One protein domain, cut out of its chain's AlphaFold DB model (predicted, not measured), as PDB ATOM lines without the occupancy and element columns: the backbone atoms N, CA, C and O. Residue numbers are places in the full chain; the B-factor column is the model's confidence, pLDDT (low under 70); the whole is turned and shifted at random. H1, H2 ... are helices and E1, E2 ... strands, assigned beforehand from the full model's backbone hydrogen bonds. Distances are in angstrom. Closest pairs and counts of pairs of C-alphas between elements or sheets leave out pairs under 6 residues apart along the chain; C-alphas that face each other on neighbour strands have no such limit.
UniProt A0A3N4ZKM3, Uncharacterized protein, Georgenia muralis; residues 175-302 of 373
ATOM      1  N   VAL A 175      24.713  59.244 -12.796       84.31
ATOM      2  CA  VAL A 175      23.547  59.794 -12.080       84.31
ATOM      3  C   VAL A 175      22.291  59.759 -12.956       84.31
ATOM      4  O   VAL A 175      21.236  59.337 -12.498       84.31
ATOM      5  N   ARG A 176      22.393  60.144 -14.233       79.75
ATOM      6  CA  ARG A 176      21.248  60.109 -15.159       79.75
ATOM      7  C   ARG A 176      20.755  58.695 -15.438       79.75
ATOM      8  O   ARG A 176      19.549  58.488 -15.457       79.75
ATOM      9  N   VAL A 177      21.664  57.740 -15.645       83.69
ATOM     10  CA  VAL A 177      21.300  56.330 -15.846       83.69
ATOM     11  C   VAL A 177      20.585  55.791 -14.612       83.69
ATOM     12  O   VAL A 177      19.544  55.163 -14.751       83.69
ATOM     13  N   LEU A 178      21.082  56.099 -13.412       85.44
ATOM     14  CA  LEU A 178      20.428  55.702 -12.165       85.44
ATOM     15  C   LEU A 178      19.025  56.310 -12.034       85.44
ATOM     16  O   LEU A 178      18.093  55.592 -11.688       85.44
ATOM     17  N   VAL A 179      18.848  57.591 -12.372       83.12
ATOM     18  CA  VAL A 179      17.520  58.230 -12.380       83.12
ATOM     19  C   VAL A 179      16.600  57.604 -13.432       83.12
ATOM     20  O   VAL A 179      15.442  57.341 -13.130       83.12
ATOM     21  N   ALA A 180      17.098  57.308 -14.638       80.75
ATOM     22  CA  ALA A 180      16.317  56.635 -15.680       80.75
ATOM     23  C   ALA A 180      15.841  55.251 -15.223       80.75
ATOM     24  O   ALA A 180      14.669  54.921 -15.375       80.75
ATOM     25  N   VAL A 181      16.743  54.457 -14.639       85.94
ATOM     26  CA  VAL A 181      16.424  53.131 -14.097       85.94
ATOM     27  C   VAL A 181      15.424  53.253 -12.949       85.94
ATOM     28  O   VAL A 181      14.448  52.514 -12.930       85.94
ATOM     29  N   GLY A 182      15.608  54.216 -12.041       83.94
ATOM     30  CA  GLY A 182      14.661  54.488 -10.959       83.94
ATOM     31  C   GLY A 182      13.262  54.844 -11.471       83.94
ATOM     32  O   GLY A 182      12.282  54.289 -10.988       83.94
ATOM     33  N   LEU A 183      13.167  55.698 -12.496       82.88
ATOM     34  CA  LEU A 183      11.897  56.052 -13.143       82.88
ATOM     35  C   LEU A 183      11.243  54.853 -13.834       82.88
ATOM     36  O   LEU A 183      10.033  54.682 -13.736       82.88
ATOM     37  N   LEU A 184      12.029  54.017 -14.519       83.31
ATOM     38  CA  LEU A 184      11.522  52.801 -15.159       83.31
ATOM     39  C   LEU A 184      11.003  51.794 -14.132       83.31
ATOM     40  O   LEU A 184       9.947  51.209 -14.348       83.31
ATOM     41  N   LEU A 185      11.717  51.609 -13.021       85.12
ATOM     42  CA  LEU A 185      11.284  50.732 -11.936       85.12
ATOM     43  C   LEU A 185      10.020  51.265 -11.261       85.12
ATOM     44  O   LEU A 185       9.089  50.497 -11.049       85.12
ATOM     45  N   ALA A 186       9.960  52.569 -10.981       81.44
ATOM     46  CA  ALA A 186       8.771  53.203 -10.423       81.44
ATOM     47  C   ALA A 186       7.562  53.033 -11.361       81.44
ATOM     48  O   ALA A 186       6.486  52.633 -10.927       81.44
ATOM     49  N   TRP A 187       7.758  53.234 -12.668       83.69
ATOM     50  CA  TRP A 187       6.714  53.018 -13.668       83.69
ATOM     51  C   TRP A 187       6.277  51.553 -13.765       83.69
ATOM     52  O   TRP A 187       5.082  51.277 -13.815       83.69
ATOM     53  N   ALA A 188       7.222  50.608 -13.744       84.06
ATOM     54  CA  ALA A 188       6.918  49.180 -13.743       84.06
ATOM     55  C   ALA A 188       6.133  48.759 -12.489       84.06
ATOM     56  O   ALA A 188       5.214  47.952 -12.597       84.06
ATOM     57  N   GLN A 189       6.449  49.338 -11.324       83.25
ATOM     58  CA  GLN A 189       5.681  49.125 -10.094       83.25
ATOM     59  C   GLN A 189       4.253  49.660 -10.222       83.25
ATOM     60  O   GLN A 189       3.314  48.945  -9.890       83.25
ATOM     61  N   THR A 190       4.065  50.864 -10.768       81.62
ATOM     62  CA  THR A 190       2.721  51.418 -11.011       81.62
ATOM     63  C   THR A 190       1.930  50.597 -12.028       81.62
ATOM     64  O   THR A 190       0.740  50.383 -11.841       81.62
ATOM     65  N   ALA A 191       2.575  50.090 -13.080       83.88
ATOM     66  CA  ALA A 191       1.917  49.259 -14.088       83.88
ATOM     67  C   ALA A 191       1.444  47.897 -13.541       83.88
ATOM     68  O   ALA A 191       0.526  47.304 -14.105       83.88
ATOM     69  N   GLY A 192       2.073  47.407 -12.467       85.38
ATOM     70  CA  GLY A 192       1.667  46.196 -11.752       85.38
ATOM     71  C   GLY A 192       0.728  46.441 -10.568       85.38
ATOM     72  O   GLY A 192       0.346  45.476  -9.915       85.38
ATOM     73  N   GLY A 193       0.390  47.697 -10.265       87.88
ATOM     74  CA  GLY A 193      -0.497  48.038  -9.157       87.88
ATOM     75  C   GLY A 193      -1.964  47.671  -9.425       87.88
ATOM     76  O   GLY A 193      -2.347  47.474 -10.586       87.88
ATOM     77  N   PRO A 194      -2.796  47.601  -8.369       91.00
ATOM     78  CA  PRO A 194      -4.241  47.452  -8.505       91.00
ATOM     79  C   PRO A 194      -4.832  48.533  -9.420       91.00
ATOM     80  O   PRO A 194      -4.484  49.710  -9.311       91.00
ATOM     81  N   VAL A 195      -5.731  48.142 -10.325       91.69
ATOM     82  CA  VAL A 195      -6.377  49.073 -11.264       91.69
ATOM     83  C   VAL A 195      -7.703  49.558 -10.692       91.69
ATOM     84  O   VAL A 195      -8.548  48.747 -10.327       91.69
ATOM     85  N   GLU A 196      -7.900  50.872 -10.665       93.25
ATOM     86  CA  GLU A 196      -9.156  51.469 -10.213       93.25
ATOM     87  C   GLU A 196     -10.304  51.142 -11.184       93.25
ATOM     88  O   GLU A 196     -10.163  51.250 -12.409       93.25
ATOM     89  N   ARG A 197     -11.442  50.718 -10.637       95.62
ATOM     90  CA  ARG A 197     -12.683  50.344 -11.329       95.62
ATOM     91  C   ARG A 197     -13.870  50.864 -10.516       95.62
ATOM     92  O   ARG A 197     -13.723  51.215  -9.352       95.62
ATOM     93  N   SER A 198     -15.054  50.929 -11.119       96.75
ATOM     94  CA  SER A 198     -16.253  51.333 -10.375       96.75
ATOM     95  C   SER A 198     -16.840  50.169  -9.572       96.75
ATOM     96  O   SER A 198     -16.674  49.005  -9.938       96.75
ATOM     97  N   THR A 199     -17.600  50.469  -8.517       97.69
ATOM     98  CA  THR A 199     -18.386  49.459  -7.781       97.69
ATOM     99  C   THR A 199     -19.416  48.766  -8.678       97.69
ATOM    100  O   THR A 199     -19.684  47.581  -8.506       97.69
ATOM    101  N   GLY A 200     -19.947  49.460  -9.690       97.56
ATOM    102  CA  GLY A 200     -20.820  48.866 -10.705       97.56
ATOM    103  C   GLY A 200     -20.121  47.806 -11.566       97.56
ATOM    104  O   GLY A 200     -20.734  46.785 -11.883       97.56
ATOM    105  N   ASP A 201     -18.840  48.009 -11.897       97.38
ATOM    106  CA  ASP A 201     -18.033  46.996 -12.592       97.38
ATOM    107  C   ASP A 201     -17.841  45.772 -11.691       97.38
ATOM    108  O   ASP A 201     -18.102  44.658 -12.128       97.38
ATOM    109  N   LEU A 202     -17.502  45.977 -10.412       98.12
ATOM    110  CA  LEU A 202     -17.395  44.888  -9.435       98.12
ATOM    111  C   LEU A 202     -18.695  44.075  -9.330       98.12
ATOM    112  O   LEU A 202     -18.659  42.849  -9.379       98.12
ATOM    113  N   LEU A 203     -19.848  44.733  -9.195       98.06
ATOM    114  CA  LEU A 203     -21.141  44.043  -9.110       98.06
ATOM    115  C   LEU A 203     -21.464  43.270 -10.398       98.06
ATOM    116  O   LEU A 203     -22.062  42.196 -10.335       98.06
ATOM    117  N   THR A 204     -21.045  43.791 -11.553       97.81
ATOM    118  CA  THR A 204     -21.177  43.100 -12.843       97.81
ATOM    119  C   THR A 204     -20.273  41.866 -12.895       97.81
ATOM    120  O   THR A 204     -20.757  40.781 -13.214       97.81
ATOM    121  N   ASP A 205     -19.002  42.001 -12.514       97.75
ATOM    122  CA  ASP A 205     -18.029  40.903 -12.465       97.75
ATOM    123  C   ASP A 205     -18.486  39.802 -11.485       97.75
ATOM    124  O   ASP A 205     -18.369  38.609 -11.777       97.75
ATOM    125  N   LEU A 206     -19.061  40.185 -10.336       98.00
ATOM    126  CA  LEU A 206     -19.656  39.267  -9.357       98.00
ATOM    127  C   LEU A 206     -20.855  38.510  -9.939       98.00
ATOM    128  O   LEU A 206     -20.956  37.299  -9.759       98.00
ATOM    129  N   ALA A 207     -21.741  39.199 -10.663       97.88
ATOM    130  CA  ALA A 207     -22.920  38.585 -11.276       97.88
ATOM    131  C   ALA A 207     -22.564  37.589 -12.395       97.88
ATOM    132  O   ALA A 207     -23.288  36.615 -12.602       97.88
ATOM    133  N   VAL A 208     -21.459  37.821 -13.112       97.88
ATOM    134  CA  VAL A 208     -20.935  36.901 -14.141       97.88
ATOM    135  C   VAL A 208     -20.096  35.770 -13.518       97.88
ATOM    136  O   VAL A 208     -19.899  34.733 -14.152       97.88
ATOM    137  N   GLY A 209     -19.662  35.919 -12.263       97.81
ATOM    138  CA  GLY A 209     -18.836  34.937 -11.556       97.81
ATOM    139  C   GLY A 209     -17.356  34.990 -11.941       97.81
ATOM    140  O   GLY A 209     -16.668  33.974 -11.857       97.81
ATOM    141  N   GLU A 210     -16.860  36.148 -12.385       97.75
ATOM    142  CA  GLU A 210     -15.451  36.331 -12.775       97.75
ATOM    143  C   GLU A 210     -14.533  36.634 -11.577       97.75
ATOM    144  O   GLU A 210     -13.313  36.466 -11.649       97.75
ATOM    145  N   VAL A 211     -15.108  37.056 -10.448       98.25
ATOM    146  CA  VAL A 211     -14.345  37.421  -9.251       98.25
ATOM    147  C   VAL A 211     -13.858  36.176  -8.509       98.25
ATOM    148  O   VAL A 211     -14.647  35.378  -8.008       98.25
ATOM    149  N   MET A 212     -12.539  36.040  -8.371       97.50
ATOM    150  CA  MET A 212     -11.903  34.917  -7.670       97.50
ATOM    151  C   MET A 212     -11.788  35.143  -6.158       97.50
ATOM    152  O   MET A 212     -11.923  34.209  -5.367       97.50
ATOM    153  N   SER A 213     -11.496  36.378  -5.751       97.62
ATOM    154  CA  SER A 213     -11.325  36.774  -4.351       97.62
ATOM    155  C   SER A 213     -11.722  38.231  -4.169       97.62
ATOM    156  O   SER A 213     -11.418  39.052  -5.040       97.62
ATOM    157  N   LEU A 214     -12.331  38.548  -3.029       98.12
ATOM    158  CA  LEU A 214     -12.763  39.897  -2.678       98.12
ATOM    159  C   LEU A 214     -12.289  40.252  -1.268       98.12
ATOM    160  O   LEU A 214     -12.560  39.516  -0.322       98.12
ATOM    161  N   THR A 215     -11.612  41.387  -1.131       97.56
ATOM    162  CA  THR A 215     -11.214  41.975   0.148       97.56
ATOM    163  C   THR A 215     -11.952  43.294   0.313       97.56
ATOM    164  O   THR A 215     -11.867  44.156  -0.556       97.56
ATOM    165  N   ILE A 216     -12.696  43.458   1.402       97.12
ATOM    166  CA  ILE A 216     -13.478  44.669   1.669       97.12
ATOM    167  C   ILE A 216     -13.098  45.246   3.028       97.12
ATOM    168  O   ILE A 216     -13.144  44.554   4.048       97.12
ATOM    169  N   GLU A 217     -12.734  46.524   3.052       96.06
ATOM    170  CA  GLU A 217     -12.493  47.245   4.297       96.06
ATOM    171  C   GLU A 217     -13.832  47.648   4.908       96.06
ATOM    172  O   GLU A 217     -14.655  48.271   4.241       96.06
ATOM    173  N   ARG A 218     -14.082  47.304   6.173       95.88
ATOM    174  CA  ARG A 218     -15.338  47.621   6.872       95.88
ATOM    175  C   ARG A 218     -15.057  48.265   8.225       95.88
ATOM    176  O   ARG A 218     -14.216  47.755   8.969       95.88
ATOM    177  N   PRO A 219     -15.767  49.344   8.599       94.25
ATOM    178  CA  PRO A 219     -15.697  49.853   9.963       94.25
ATOM    179  C   PRO A 219     -16.211  48.800  10.948       94.25
ATOM    180  O   PRO A 219     -17.004  47.921  10.596       94.25
ATOM    181  N   ASP A 220     -15.792  48.927  12.208       92.38
ATOM    182  CA  ASP A 220     -16.386  48.156  13.295       92.38
ATOM    183  C   ASP A 220     -17.912  48.386  13.286       92.38
ATOM    184  O   ASP A 220     -18.340  49.546  13.362       92.38
ATOM    185  N   PRO A 221     -18.747  47.332  13.198       89.19
ATOM    186  CA  PRO A 221     -20.203  47.471  13.167       89.19
ATOM    187  C   PRO A 221     -20.780  48.143  14.423       89.19
ATOM    188  O   PRO A 221     -21.928  48.579  14.403       89.19
ATOM    189  N   GLN A 222     -20.016  48.230  15.517       93.12
ATOM    190  CA  GLN A 222     -20.416  48.941  16.734       93.12
ATOM    191  C   GLN A 222     -20.137  50.450  16.677       93.12
ATOM    192  O   GLN A 222     -20.665  51.210  17.493       93.12
ATOM    193  N   SER A 223     -19.308  50.900  15.734       93.00
ATOM    194  CA  SER A 223     -19.045  52.322  15.520       93.00
ATOM    195  C   SER A 223     -20.187  52.958  14.729       93.00
ATOM    196  O   SER A 223     -20.720  52.346  13.812       93.00
ATOM    197  N   VAL A 224     -20.579  54.187  15.079       94.50
ATOM    198  CA  VAL A 224     -21.571  54.977  14.328       94.50
ATOM    199  C   VAL A 224     -20.811  55.983  13.467       94.50
ATOM    200  O   VAL A 224     -20.387  57.024  13.964       94.50
ATOM    201  N   THR A 225     -20.581  55.642  12.202       95.19
ATOM    202  CA  THR A 225     -19.781  56.415  11.251       95.19
ATOM    203  C   THR A 225     -20.245  56.160   9.819       95.19
ATOM    204  O   THR A 225     -20.806  55.112   9.503       95.19
ATOM    205  N   SER A 226     -19.997  57.125   8.945       95.19
ATOM    206  CA  SER A 226     -20.190  56.998   7.504       95.19
ATOM    207  C   SER A 226     -18.990  57.589   6.775       95.19
ATOM    208  O   SER A 226     -18.268  58.425   7.333       95.19
ATOM    209  N   GLY A 227     -18.740  57.115   5.562       94.81
ATOM    210  CA  GLY A 227     -17.591  57.533   4.774       94.81
ATOM    211  C   GLY A 227     -17.371  56.655   3.554       94.81
ATOM    212  O   GLY A 227     -18.240  55.887   3.150       94.81
ATOM    213  N   GLU A 228     -16.183  56.783   2.977       94.94
ATOM    214  CA  GLU A 228     -15.725  55.954   1.868       94.94
ATOM    215  C   GLU A 228     -14.770  54.886   2.405       94.94
ATOM    216  O   GLU A 228     -13.934  55.170   3.267       94.94
ATOM    217  N   ALA A 229     -14.913  53.659   1.914       94.44
ATOM    218  CA  ALA A 229     -14.008  52.552   2.196       94.44
ATOM    219  C   ALA A 229     -13.588  51.865   0.897       94.44
ATOM    220  O   ALA A 229     -14.238  52.014  -0.141       94.44
ATOM    221  N   GLU A 230     -12.487  51.124   0.952       95.00
ATOM    222  CA  GLU A 230     -11.960  50.418  -0.207       95.00
ATOM    223  C   GLU A 230     -12.506  48.994  -0.303       95.00
ATOM    224  O   GLU A 230     -12.679  48.275   0.687       95.00
ATOM    225  N   VAL A 231     -12.743  48.567  -1.536       96.75
ATOM    226  CA  VAL A 231     -12.921  47.166  -1.890       96.75
ATOM    227  C   VAL A 231     -11.914  46.807  -2.972       96.75
ATOM    228  O   VAL A 231     -11.781  47.510  -3.972       96.75
ATOM    229  N   GLN A 232     -11.205  45.702  -2.778       97.19
ATOM    230  CA  GLN A 232     -10.292  45.118  -3.749       97.19
ATOM    231  C   GLN A 232     -10.818  43.761  -4.198       97.19
ATOM    232  O   GLN A 232     -11.357  42.989  -3.406       97.19
ATOM    233  N   TRP A 233     -10.638  43.433  -5.468       98.00
ATOM    234  CA  TRP A 233     -10.977  42.112  -5.981       98.00
ATOM    235  C   TRP A 233     -10.004  41.667  -7.056       98.00
ATOM    236  O   TRP A 233      -9.271  42.471  -7.630       98.00
ATOM    237  N   THR A 234      -9.957  40.363  -7.309       97.50
ATOM    238  CA  THR A 234      -9.105  39.791  -8.355       97.50
ATOM    239  C   THR A 234      -9.944  39.037  -9.375       97.50
ATOM    240  O   THR A 234     -10.715  38.154  -9.002       97.50
ATOM    241  N   THR A 235      -9.727  39.352 -10.651       97.00
ATOM    242  CA  THR A 235     -10.324  38.679 -11.815       97.00
ATOM    243  C   THR A 235      -9.197  38.291 -12.770       97.00
ATOM    244  O   THR A 235      -8.336  39.119 -13.071       97.00
ATOM    245  N   ASP A 236      -9.146  37.031 -13.208       95.00
ATOM    246  CA  ASP A 236      -8.104  36.500 -14.110       95.00
ATOM    247  C   ASP A 236      -6.655  36.813 -13.672       95.00
ATOM    248  O   ASP A 236      -5.766  37.096 -14.479       95.00
ATOM    249  N   GLY A 237      -6.404  36.795 -12.359       93.19
ATOM    250  CA  GLY A 237      -5.090  37.099 -11.781       93.19
ATOM    251  C   GLY A 237      -4.699  38.583 -11.806       93.19
ATOM    252  O   GLY A 237      -3.558  38.910 -11.476       93.19
ATOM    253  N   ARG A 238      -5.616  39.485 -12.178       94.50
ATOM    254  CA  ARG A 238      -5.423  40.937 -12.111       94.50
ATOM    255  C   ARG A 238      -6.231  41.528 -10.962       94.50
ATOM    256  O   ARG A 238      -7.417  41.247 -10.833       94.50
ATOM    257  N   THR A 239      -5.581  42.358 -10.152       95.88
ATOM    258  CA  THR A 239      -6.213  43.023  -9.010       95.88
ATOM    259  C   THR A 239      -6.818  44.357  -9.429       95.88
ATOM    260  O   THR A 239      -6.185  45.164 -10.119       95.88
ATOM    261  N   PHE A 240      -8.042  44.580  -8.982       96.19
ATOM    262  CA  PHE A 240      -8.810  45.799  -9.149       96.19
ATOM    263  C   PHE A 240      -9.187  46.350  -7.780       96.19
ATOM    264  O   PHE A 240      -9.210  45.610  -6.795       96.19
ATOM    265  N   TRP A 241      -9.470  47.644  -7.721       96.44
ATOM    266  CA  TRP A 241      -9.981  48.282  -6.517       96.44
ATOM    267  C   TRP A 241     -11.036  49.331  -6.862       96.44
ATOM    268  O   TRP A 241     -11.055  49.853  -7.978       96.44
ATOM    269  N   ALA A 242     -11.914  49.617  -5.911       96.50
ATOM    270  CA  ALA A 242     -12.919  50.667  -5.982       96.50
ATOM    271  C   ALA A 242     -13.112  51.276  -4.591       96.50
ATOM    272  O   ALA A 242     -12.904  50.600  -3.581       96.50
ATOM    273  N   THR A 243     -13.561  52.526  -4.536       95.81
ATOM    274  CA  THR A 243     -14.147  53.093  -3.320       95.81
ATOM    275  C   THR A 243     -15.652  52.871  -3.325       95.81
ATOM    276  O   THR A 243     -16.300  52.935  -4.372       95.81
ATOM    277  N   TYR A 244     -16.212  52.589  -2.155       96.69
ATOM    278  CA  TYR A 244     -17.650  52.465  -1.959       96.69
ATOM    279  C   TYR A 244     -18.083  53.290  -0.750       96.69
ATOM    280  O   TYR A 244     -17.308  53.499   0.192       96.69
ATOM    281  N   TRP A 245     -19.322  53.769  -0.777       96.44
ATOM    282  CA  TRP A 245     -19.890  54.505   0.346       96.44
ATOM    283  C   TRP A 245     -20.449  53.541   1.394       96.44
ATOM    284  O   TRP A 245     -21.222  52.634   1.078       96.44
ATOM    285  N   PHE A 246     -20.110  53.756   2.662       96.06
ATOM    286  CA  PHE A 246     -20.676  53.002   3.775       96.06
ATOM    287  C   PHE A 246     -21.332  53.928   4.797       96.06
ATOM    288  O   PHE A 246     -20.899  55.061   5.031       96.06
ATOM    289  N   SER A 247     -22.350  53.406   5.477       96.00
ATOM    290  CA  SER A 247     -22.925  54.031   6.661       96.00
ATOM    291  C   SER A 247     -23.330  52.967   7.668       96.00
ATOM    292  O   SER A 247     -24.078  52.047   7.353       96.00
ATOM    293  N   THR A 248     -22.850  53.093   8.903       94.69
ATOM    294  CA  THR A 248     -23.349  52.289  10.030       94.69
ATOM    295  C   THR A 248     -24.514  52.976  10.752       94.69
ATOM    296  O   THR A 248     -25.012  52.474  11.764       94.69
ATOM    297  N   VAL A 249     -24.970  54.130  10.248       95.75
ATOM    298  CA  VAL A 249     -26.141  54.839  10.767       95.75
ATOM    299  C   VAL A 249     -27.407  54.069  10.366       95.75
ATOM    300  O   VAL A 249     -27.639  53.840   9.178       95.75
ATOM    301  N   PRO A 250     -28.271  53.673  11.320       95.00
ATOM    302  CA  PRO A 250     -29.472  52.911  11.000       95.00
ATOM    303  C   PRO A 250     -30.390  53.635  10.005       95.00
ATOM    304  O   PRO A 250     -30.836  54.752  10.264       95.00
ATOM    305  N   GLY A 251     -30.724  52.958   8.903       95.19
ATOM    306  CA  GLY A 251     -31.628  53.467   7.865       95.19
ATOM    307  C   GLY A 251     -30.947  54.255   6.745       95.19
ATOM    308  O   GLY A 251     -31.631  54.636   5.798       95.19
ATOM    309  N   GLU A 252     -29.636  54.479   6.828       96.88
ATOM    310  CA  GLU A 252     -28.850  54.948   5.687       96.88
ATOM    311  C   GLU A 252     -28.418  53.775   4.800       96.88
ATOM    312  O   GLU A 252     -28.378  52.620   5.228       96.88
ATOM    313  N   GLU A 253     -28.144  54.080   3.535       96.56
ATOM    314  CA  GLU A 253     -27.678  53.099   2.562       96.56
ATOM    315  C   GLU A 253     -26.207  52.746   2.818       96.56
ATOM    316  O   GLU A 253     -25.368  53.620   3.043       96.56
ATOM    317  N   ASP A 254     -25.910  51.449   2.787       96.50
ATOM    318  CA  ASP A 254     -24.570  50.892   2.961       96.50
ATOM    319  C   ASP A 254     -24.248  50.036   1.730       96.50
ATOM    320  O   ASP A 254     -24.670  48.878   1.637       96.50
ATOM    321  N   GLU A 255     -23.515  50.609   0.768       97.50
ATOM    322  CA  GLU A 255     -23.152  49.914  -0.477       97.50
ATOM    323  C   GLU A 255     -22.311  48.662  -0.191       97.50
ATOM    324  O   GLU A 255     -22.382  47.676  -0.929       97.50
ATOM    325  N   GLY A 256     -21.571  48.649   0.922       97.00
ATOM    326  CA  GLY A 256     -20.773  47.502   1.344       97.00
ATOM    327  C   GLY A 256     -21.625  46.275   1.644       97.00
ATOM    328  O   GLY A 256     -21.220  45.159   1.321       97.00
ATOM    329  N   LEU A 257     -22.830  46.450   2.201       96.81
ATOM    330  CA  LEU A 257     -23.757  45.331   2.407       96.81
ATOM    331  C   LEU A 257     -24.272  44.772   1.079       96.81
ATOM    332  O   LEU A 257     -24.415  43.554   0.954       96.81
ATOM    333  N   THR A 258     -24.498  45.631   0.083       97.50
ATOM    334  CA  THR A 258     -24.878  45.216  -1.274       97.50
ATOM    335  C   THR A 258     -23.766  44.396  -1.929       97.50
ATOM    336  O   THR A 258     -24.034  43.324  -2.474       97.50
ATOM    337  N   ILE A 259     -22.508  44.838  -1.813       98.19
ATOM    338  CA  ILE A 259     -21.333  44.108  -2.319       98.19
ATOM    339  C   ILE A 259     -21.189  42.750  -1.616       98.19
ATOM    340  O   ILE A 259     -21.005  41.728  -2.276       98.19
ATOM    341  N   LEU A 260     -21.319  42.713  -0.285       97.75
ATOM    342  CA  LEU A 260     -21.236  41.480   0.506       97.75
ATOM    343  C   LEU A 260     -22.342  40.476   0.158       97.75
ATOM    344  O   LEU A 260     -22.088  39.271   0.123       97.75
ATOM    345  N   ALA A 261     -23.559  40.959  -0.096       98.06
ATOM    346  CA  ALA A 261     -24.669  40.120  -0.539       98.06
ATOM    347  C   ALA A 261     -24.387  39.521  -1.924       98.06
ATOM    348  O   ALA A 261     -24.440  38.303  -2.074       98.06
ATOM    349  N   ALA A 262     -23.980  40.348  -2.892       98.12
ATOM    350  CA  ALA A 262     -23.633  39.891  -4.237       98.12
ATOM    351  C   ALA A 262     -22.470  38.878  -4.232       98.12
ATOM    352  O   ALA A 262     -22.524  37.863  -4.923       98.12
ATOM    353  N   ALA A 263     -21.442  39.107  -3.408       98.00
ATOM    354  CA  ALA A 263     -20.319  38.183  -3.263       98.00
ATOM    355  C   ALA A 263     -20.735  36.837  -2.653       98.00
ATOM    356  O   ALA A 263     -20.277  35.786  -3.107       98.00
ATOM    357  N   ARG A 264     -21.642  36.852  -1.664       97.88
ATOM    358  CA  ARG A 264     -22.215  35.632  -1.082       97.88
ATOM    359  C   ARG A 264     -23.028  34.848  -2.110       97.88
ATOM    360  O   ARG A 264     -22.868  33.633  -2.186       97.88
ATOM    361  N   ASP A 265     -23.858  35.531  -2.892       97.94
ATOM    362  CA  ASP A 265     -24.687  34.904  -3.927       97.94
ATOM    363  C   ASP A 265     -23.831  34.292  -5.049       97.94
ATOM    364  O   ASP A 265     -24.152  33.218  -5.557       97.94
ATOM    365  N   GLY A 266     -22.699  34.924  -5.377       96.88
ATOM    366  CA  GLY A 266     -21.704  34.402  -6.318       96.88
ATOM    367  C   GLY A 266     -20.785  33.309  -5.754       96.88
ATOM    368  O   GLY A 266     -19.987  32.745  -6.500       96.88
ATOM    369  N   GLY A 267     -20.861  32.997  -4.454       97.31
ATOM    370  CA  GLY A 267     -19.976  32.021  -3.807       97.31
ATOM    371  C   GLY A 267     -18.504  32.454  -3.740       97.31
ATOM    372  O   GLY A 267     -17.617  31.601  -3.682       97.31
ATOM    373  N   VAL A 268     -18.235  33.761  -3.763       97.75
ATOM    374  CA  VAL A 268     -16.881  34.330  -3.741       97.75
ATOM    375  C   VAL A 268     -16.330  34.330  -2.315       97.75
ATOM    376  O   VAL A 268     -17.034  34.650  -1.357       97.75
ATOM    377  N   LEU A 269     -15.046  33.996  -2.163       96.12
ATOM    378  CA  LEU A 269     -14.355  34.113  -0.878       96.12
ATOM    379  C   LEU A 269     -14.158  35.591  -0.531       96.12
ATOM    380  O   LEU A 269     -13.404  36.300  -1.203       96.12
ATOM    381  N   VAL A 270     -14.832  36.030   0.530       97.75
ATOM    382  CA  VAL A 270     -14.763  37.398   1.043       97.75
ATOM    383  C   VAL A 270     -13.857  37.458   2.266       97.75
ATOM    384  O   VAL A 270     -14.084  36.750   3.247       97.75
ATOM    385  N   GLN A 271     -12.864  38.340   2.223       97.31
ATOM    386  CA  GLN A 271     -12.069  38.741   3.377       97.31
ATOM    387  C   GLN A 271     -12.511  40.132   3.819       97.31
ATOM    388  O   GLN A 271     -12.550  41.066   3.021       97.31
ATOM    389  N   THR A 272     -12.860  40.265   5.094       96.44
ATOM    390  CA  THR A 272     -13.219  41.558   5.675       96.44
ATOM    391  C   THR A 272     -12.044  42.062   6.491       96.44
ATOM    392  O   THR A 272     -11.650  41.413   7.462       96.44
ATOM    393  N   GLU A 273     -11.509  43.217   6.122       95.25
ATOM    394  CA  GLU A 273     -10.457  43.877   6.888       95.25
ATOM    395  C   GLU A 273     -11.057  45.012   7.725       95.25
ATOM    396  O   GLU A 273     -11.951  45.725   7.258       95.25
ATOM    397  N   PRO A 274     -10.628  45.182   8.988       91.94
ATOM    398  CA  PRO A 274     -11.073  46.306   9.790       91.94
ATOM    399  C   PRO A 274     -10.585  47.599   9.146       91.94
ATOM    400  O   PRO A 274      -9.396  47.751   8.870       91.94
ATOM    401  N   PHE A 275     -11.507  48.537   8.946       85.81
ATOM    402  CA  PHE A 275     -11.210  49.852   8.399       85.81
ATOM    403  C   PHE A 275     -10.180  50.551   9.285       85.81
ATOM    404  O   PHE A 275     -10.471  50.994  10.402       85.81
ATOM    405  N   ALA A 276      -8.954  50.630   8.788       78.56
ATOM    406  CA  ALA A 276      -7.922  51.447   9.375       78.56
ATOM    407  C   ALA A 276      -7.910  52.753   8.586       78.56
ATOM    408  O   ALA A 276      -7.714  52.736   7.376       78.56
ATOM    409  N   PHE A 277      -8.090  53.889   9.266       70.75
ATOM    410  CA  PHE A 277      -7.770  55.204   8.705       70.75
ATOM    411  C   PHE A 277      -6.251  55.284   8.483       70.75
ATOM    412  O   PHE A 277      -5.531  55.961   9.219       70.75
ATOM    413  N   VAL A 278      -5.730  54.530   7.525       62.91
ATOM    414  CA  VAL A 278      -4.386  54.722   7.019       62.91
ATOM    415  C   VAL A 278      -4.552  55.755   5.928       62.91
ATOM    416  O   VAL A 278      -5.127  55.480   4.881       62.91
ATOM    417  N   GLU A 279      -4.118  56.976   6.223       67.94
ATOM    418  CA  GLU A 279      -3.967  58.028   5.227       67.94
ATOM    419  C   GLU A 279      -3.127  57.430   4.091       67.94
ATOM    420  O   GLU A 279      -1.955  57.091   4.278       67.94
ATOM    421  N   ARG A 280      -3.781  57.131   2.965       61.50
ATOM    422  CA  ARG A 280      -3.154  56.425   1.856       61.50
ATOM    423  C   ARG A 280      -2.157  57.393   1.239       61.50
ATOM    424  O   ARG A 280      -2.527  58.340   0.551       61.50
ATOM    425  N   ASP A 281      -0.877  57.187   1.528       63.03
ATOM    426  CA  ASP A 281       0.205  57.847   0.803       63.03
ATOM    427  C   ASP A 281       0.235  57.256  -0.619       63.03
ATOM    428  O   ASP A 281       1.047  56.386  -0.941       63.03
ATOM    429  N   ASP A 282      -0.685  57.716  -1.477       63.88
ATOM    430  CA  ASP A 282      -0.867  57.249  -2.863       63.88
ATOM    431  C   ASP A 282       0.424  57.364  -3.686       63.88
ATOM    432  O   ASP A 282       0.702  56.580  -4.598       63.88
ATOM    433  N   ALA A 283       1.274  58.321  -3.321       63.69
ATOM    434  CA  ALA A 283       2.637  58.423  -3.801       63.69
ATOM    435  C   ALA A 283       3.584  57.781  -2.785       63.69
ATOM    436  O   ALA A 283       4.251  58.479  -2.015       63.69
ATOM    437  N   GLY A 284       3.675  56.447  -2.813       70.69
ATOM    438  CA  GLY A 284       4.615  55.708  -1.974       70.69
ATOM    439  C   GLY A 284       6.014  56.354  -1.991       70.69
ATOM    440  O   GLY A 284       6.429  56.922  -3.009       70.69
ATOM    441  N   PRO A 285       6.785  56.277  -0.891       77.62
ATOM    442  CA  PRO A 285       7.987  57.093  -0.669       77.62
ATOM    443  C   PRO A 285       9.030  56.995  -1.794       77.62
ATOM    444  O   PRO A 285       9.803  57.928  -2.024       77.62
ATOM    445  N   VAL A 286       9.026  55.883  -2.536       78.88
ATOM    446  CA  VAL A 286       9.869  55.654  -3.714       78.88
ATOM    447  C   VAL A 286       9.567  56.649  -4.839       78.88
ATOM    448  O   VAL A 286      10.504  57.226  -5.390       78.88
ATOM    449  N   TRP A 287       8.296  56.906  -5.159       80.44
ATOM    450  CA  TRP A 287       7.913  57.857  -6.211       80.44
ATOM    451  C   TRP A 287       8.352  59.273  -5.867       80.44
ATOM    452  O   TRP A 287       8.978  59.942  -6.691       80.44
ATOM    453  N   SER A 288       8.112  59.691  -4.627       80.38
ATOM    454  CA  SER A 288       8.538  60.993  -4.111       80.38
ATOM    455  C   SER A 288      10.061  61.153  -4.164       80.38
ATOM    456  O   SER A 288      10.564  62.177  -4.630       80.38
ATOM    457  N   ALA A 289      10.814  60.119  -3.775       85.56
ATOM    458  CA  ALA A 289      12.275  60.131  -3.834       85.56
ATOM    459  C   ALA A 289      12.809  60.192  -5.276       85.56
ATOM    460  O   ALA A 289      13.726  60.967  -5.566       85.56
ATOM    461  N   VAL A 290      12.233  59.411  -6.198       84.19
ATOM    462  CA  VAL A 290      12.641  59.391  -7.612       84.19
ATOM    463  C   VAL A 290      12.286  60.707  -8.307       84.19
ATOM    464  O   VAL A 290      13.127  61.267  -9.015       84.19
ATOM    465  N   ALA A 291      11.089  61.246  -8.070       81.81
ATOM    466  CA  ALA A 291      10.669  62.541  -8.601       81.81
ATOM    467  C   ALA A 291      11.569  63.675  -8.085       81.81
ATOM    468  O   ALA A 291      12.009  64.523  -8.866       81.81
ATOM    469  N   LEU A 292      11.923  63.651  -6.796       86.25
ATOM    470  CA  LEU A 292      12.862  64.607  -6.210       86.25
ATOM    471  C   LEU A 292      14.257  64.492  -6.836       86.25
ATOM    472  O   LEU A 292      14.858  65.508  -7.187       86.25
ATOM    473  N   ALA A 293      14.773  63.275  -7.026       85.31
ATOM    474  CA  ALA A 293      16.062  63.061  -7.680       85.31
ATOM    475  C   ALA A 293      16.061  63.590  -9.126       85.31
ATOM    476  O   ALA A 293      17.001  64.274  -9.539       85.31
ATOM    477  N   ALA A 294      14.988  63.340  -9.880       80.56
ATOM    478  CA  ALA A 294      14.828  63.853 -11.236       80.56
ATOM    479  C   ALA A 294      14.755  65.393 -11.261       80.56
ATOM    480  O   ALA A 294      15.408  66.036 -12.092       80.56
ATOM    481  N   LEU A 295      14.060  65.997 -10.293       85.31
ATOM    482  CA  LEU A 295      14.000  67.447 -10.113       85.31
ATOM    483  C   LEU A 295      15.372  68.052  -9.792       85.31
ATOM    484  O   LEU A 295      15.753  69.061 -10.389       85.31
ATOM    485  N   LEU A 296      16.150  67.426  -8.908       86.88
ATOM    486  CA  LEU A 296      17.513  67.869  -8.601       86.88
ATOM    487  C   LEU A 296      18.412  67.811  -9.840       86.88
ATOM    488  O   LEU A 296      19.168  68.752 -10.088       86.88
ATOM    489  N   VAL A 297      18.288  66.764 -10.662       83.44
ATOM    490  CA  VAL A 297      19.002  66.669 -11.946       83.44
ATOM    491  C   VAL A 297      18.591  67.792 -12.901       83.44
ATOM    492  O   VAL A 297      19.450  68.329 -13.600       83.44
ATOM    493  N   LEU A 298      17.319  68.186 -12.925       86.25
ATOM    494  CA  LEU A 298      16.836  69.285 -13.764       86.25
ATOM    495  C   LEU A 298      17.360  70.657 -13.301       86.25
ATOM    496  O   LEU A 298      17.744  71.486 -14.131       86.25
ATOM    497  N   VAL A 299      17.384  70.906 -11.988       88.94
ATOM    498  CA  VAL A 299      17.787  72.200 -11.407       88.94
ATOM    499  C   VAL A 299      19.305  72.380 -11.425       88.94
ATOM    500  O   VAL A 299      19.795  73.431 -11.845       88.94
ATOM    501  N   LEU A 300      20.049  71.358 -10.991       87.81
ATOM    502  CA  LEU A 300      21.513  71.387 -10.886       87.81
ATOM    503  C   LEU A 300      22.204  71.031 -12.210       87.81
ATOM    504  O   LEU A 300      23.400  71.272 -12.378       87.81
ATOM    505  N   GLY A 301      21.464  70.445 -13.150       83.94
ATOM    506  CA  GLY A 301      21.987  69.989 -14.427       83.94
ATOM    507  C   GLY A 301      22.318  71.109 -15.420       83.94
ATOM    508  O   GLY A 301      21.906  72.268 -15.265       83.94
ATOM    509  N   PRO A 302      23.059  70.760 -16.487       82.38
ATOM    510  CA  PRO A 302      23.325  71.666 -17.598       82.38
ATOM    511  C   PRO A 302      22.019  72.152 -18.238       82.38
ATOM    512  O   PRO A 302      20.991  71.479 -18.168       82.38
TER     513      PRO A 302
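What this domain is: This is residues 175 to 302 of the 373 residues of an uncharacterized protein of Georgenia muralis (UniProt A0A3N4ZKM3). Two helices side by side, H1 and H4, form a two-helix stalk at one end, and two thin links join it to a head at the other. The head is a strongly twisted four-stranded sheet that curls round H3, with H2 packed next to H3 on the same face; the other face has no named helix on it. The 128 printed residues hold four named helices and four named strands, in the order H1 H2 E1 E2 E3 H3 E4 H4, and the class is mixed, helices and strands. The sheet's order is E3 E2 E1 E4, mixed. The whole is loose, with a radius of gyration of the C-alphas of 19.2 A, and only just elongated, spanning 63 by 34 by 19 A.

How they stand to each other: H1, residues 175 to 191, touches H4, residues 285 to 300, closest at the C-alphas of Gly 182 and Val 290, 6.3 A apart. They run opposite ways at a shallow tilt of 34 degrees, only just short of steep. Neither is on the sheet. H2, residues 199 to 208, is on it at a height over the sheet of 8.8 A. E1, residues 211 to 218, E2, residues 226 to 235, and E3, residues 238 to 247, form a meander, each strand the antiparallel neighbour of the one before; E1 and E2 are a hairpin, as are E2 and E3. N 215 and O 232 are 2.8 A apart, and N 231 and O 242 are 2.9 A apart, within hydrogen-bond range. H3, residues 255 to 265, touches H2, closest at the C-alphas of Leu 206 and Ala 263, 6.2 A apart; they run the same way at a shallow tilt of 9 degrees. E4, residues 269 to 274, is parallel to E1, with N 271 and O 214 2.8 A apart. E3, H3 and E4 form a split strand-helix-strand unit, two strands running the same way with E2 and E1 between them, and its crossover is right-handed. H2 and H3 on one face of the sheet make two layers. In H1, H2, H3 and H4 every O i to N i+4 pair is within hydrogen-bond range.

Where its parts are: H1 begins at C-alpha 175, (23.547, 59.794, -12.080), and is 24.1 A long. E2 is 28.4 A and E3 28.8 A long; E3 ends at C-alpha 247, (-22.925, 54.031, 6.661). H4, 22.2 A long, ends at C-alpha 300, (21.513, 71.387, -10.886).

The domain as a whole: The C-alphas farthest apart are those of Gly 251 and Pro 302, 63.2 A. The printed part has no cut and no long link. Residues 278 to 283 stand free, and these six are under pLDDT 70.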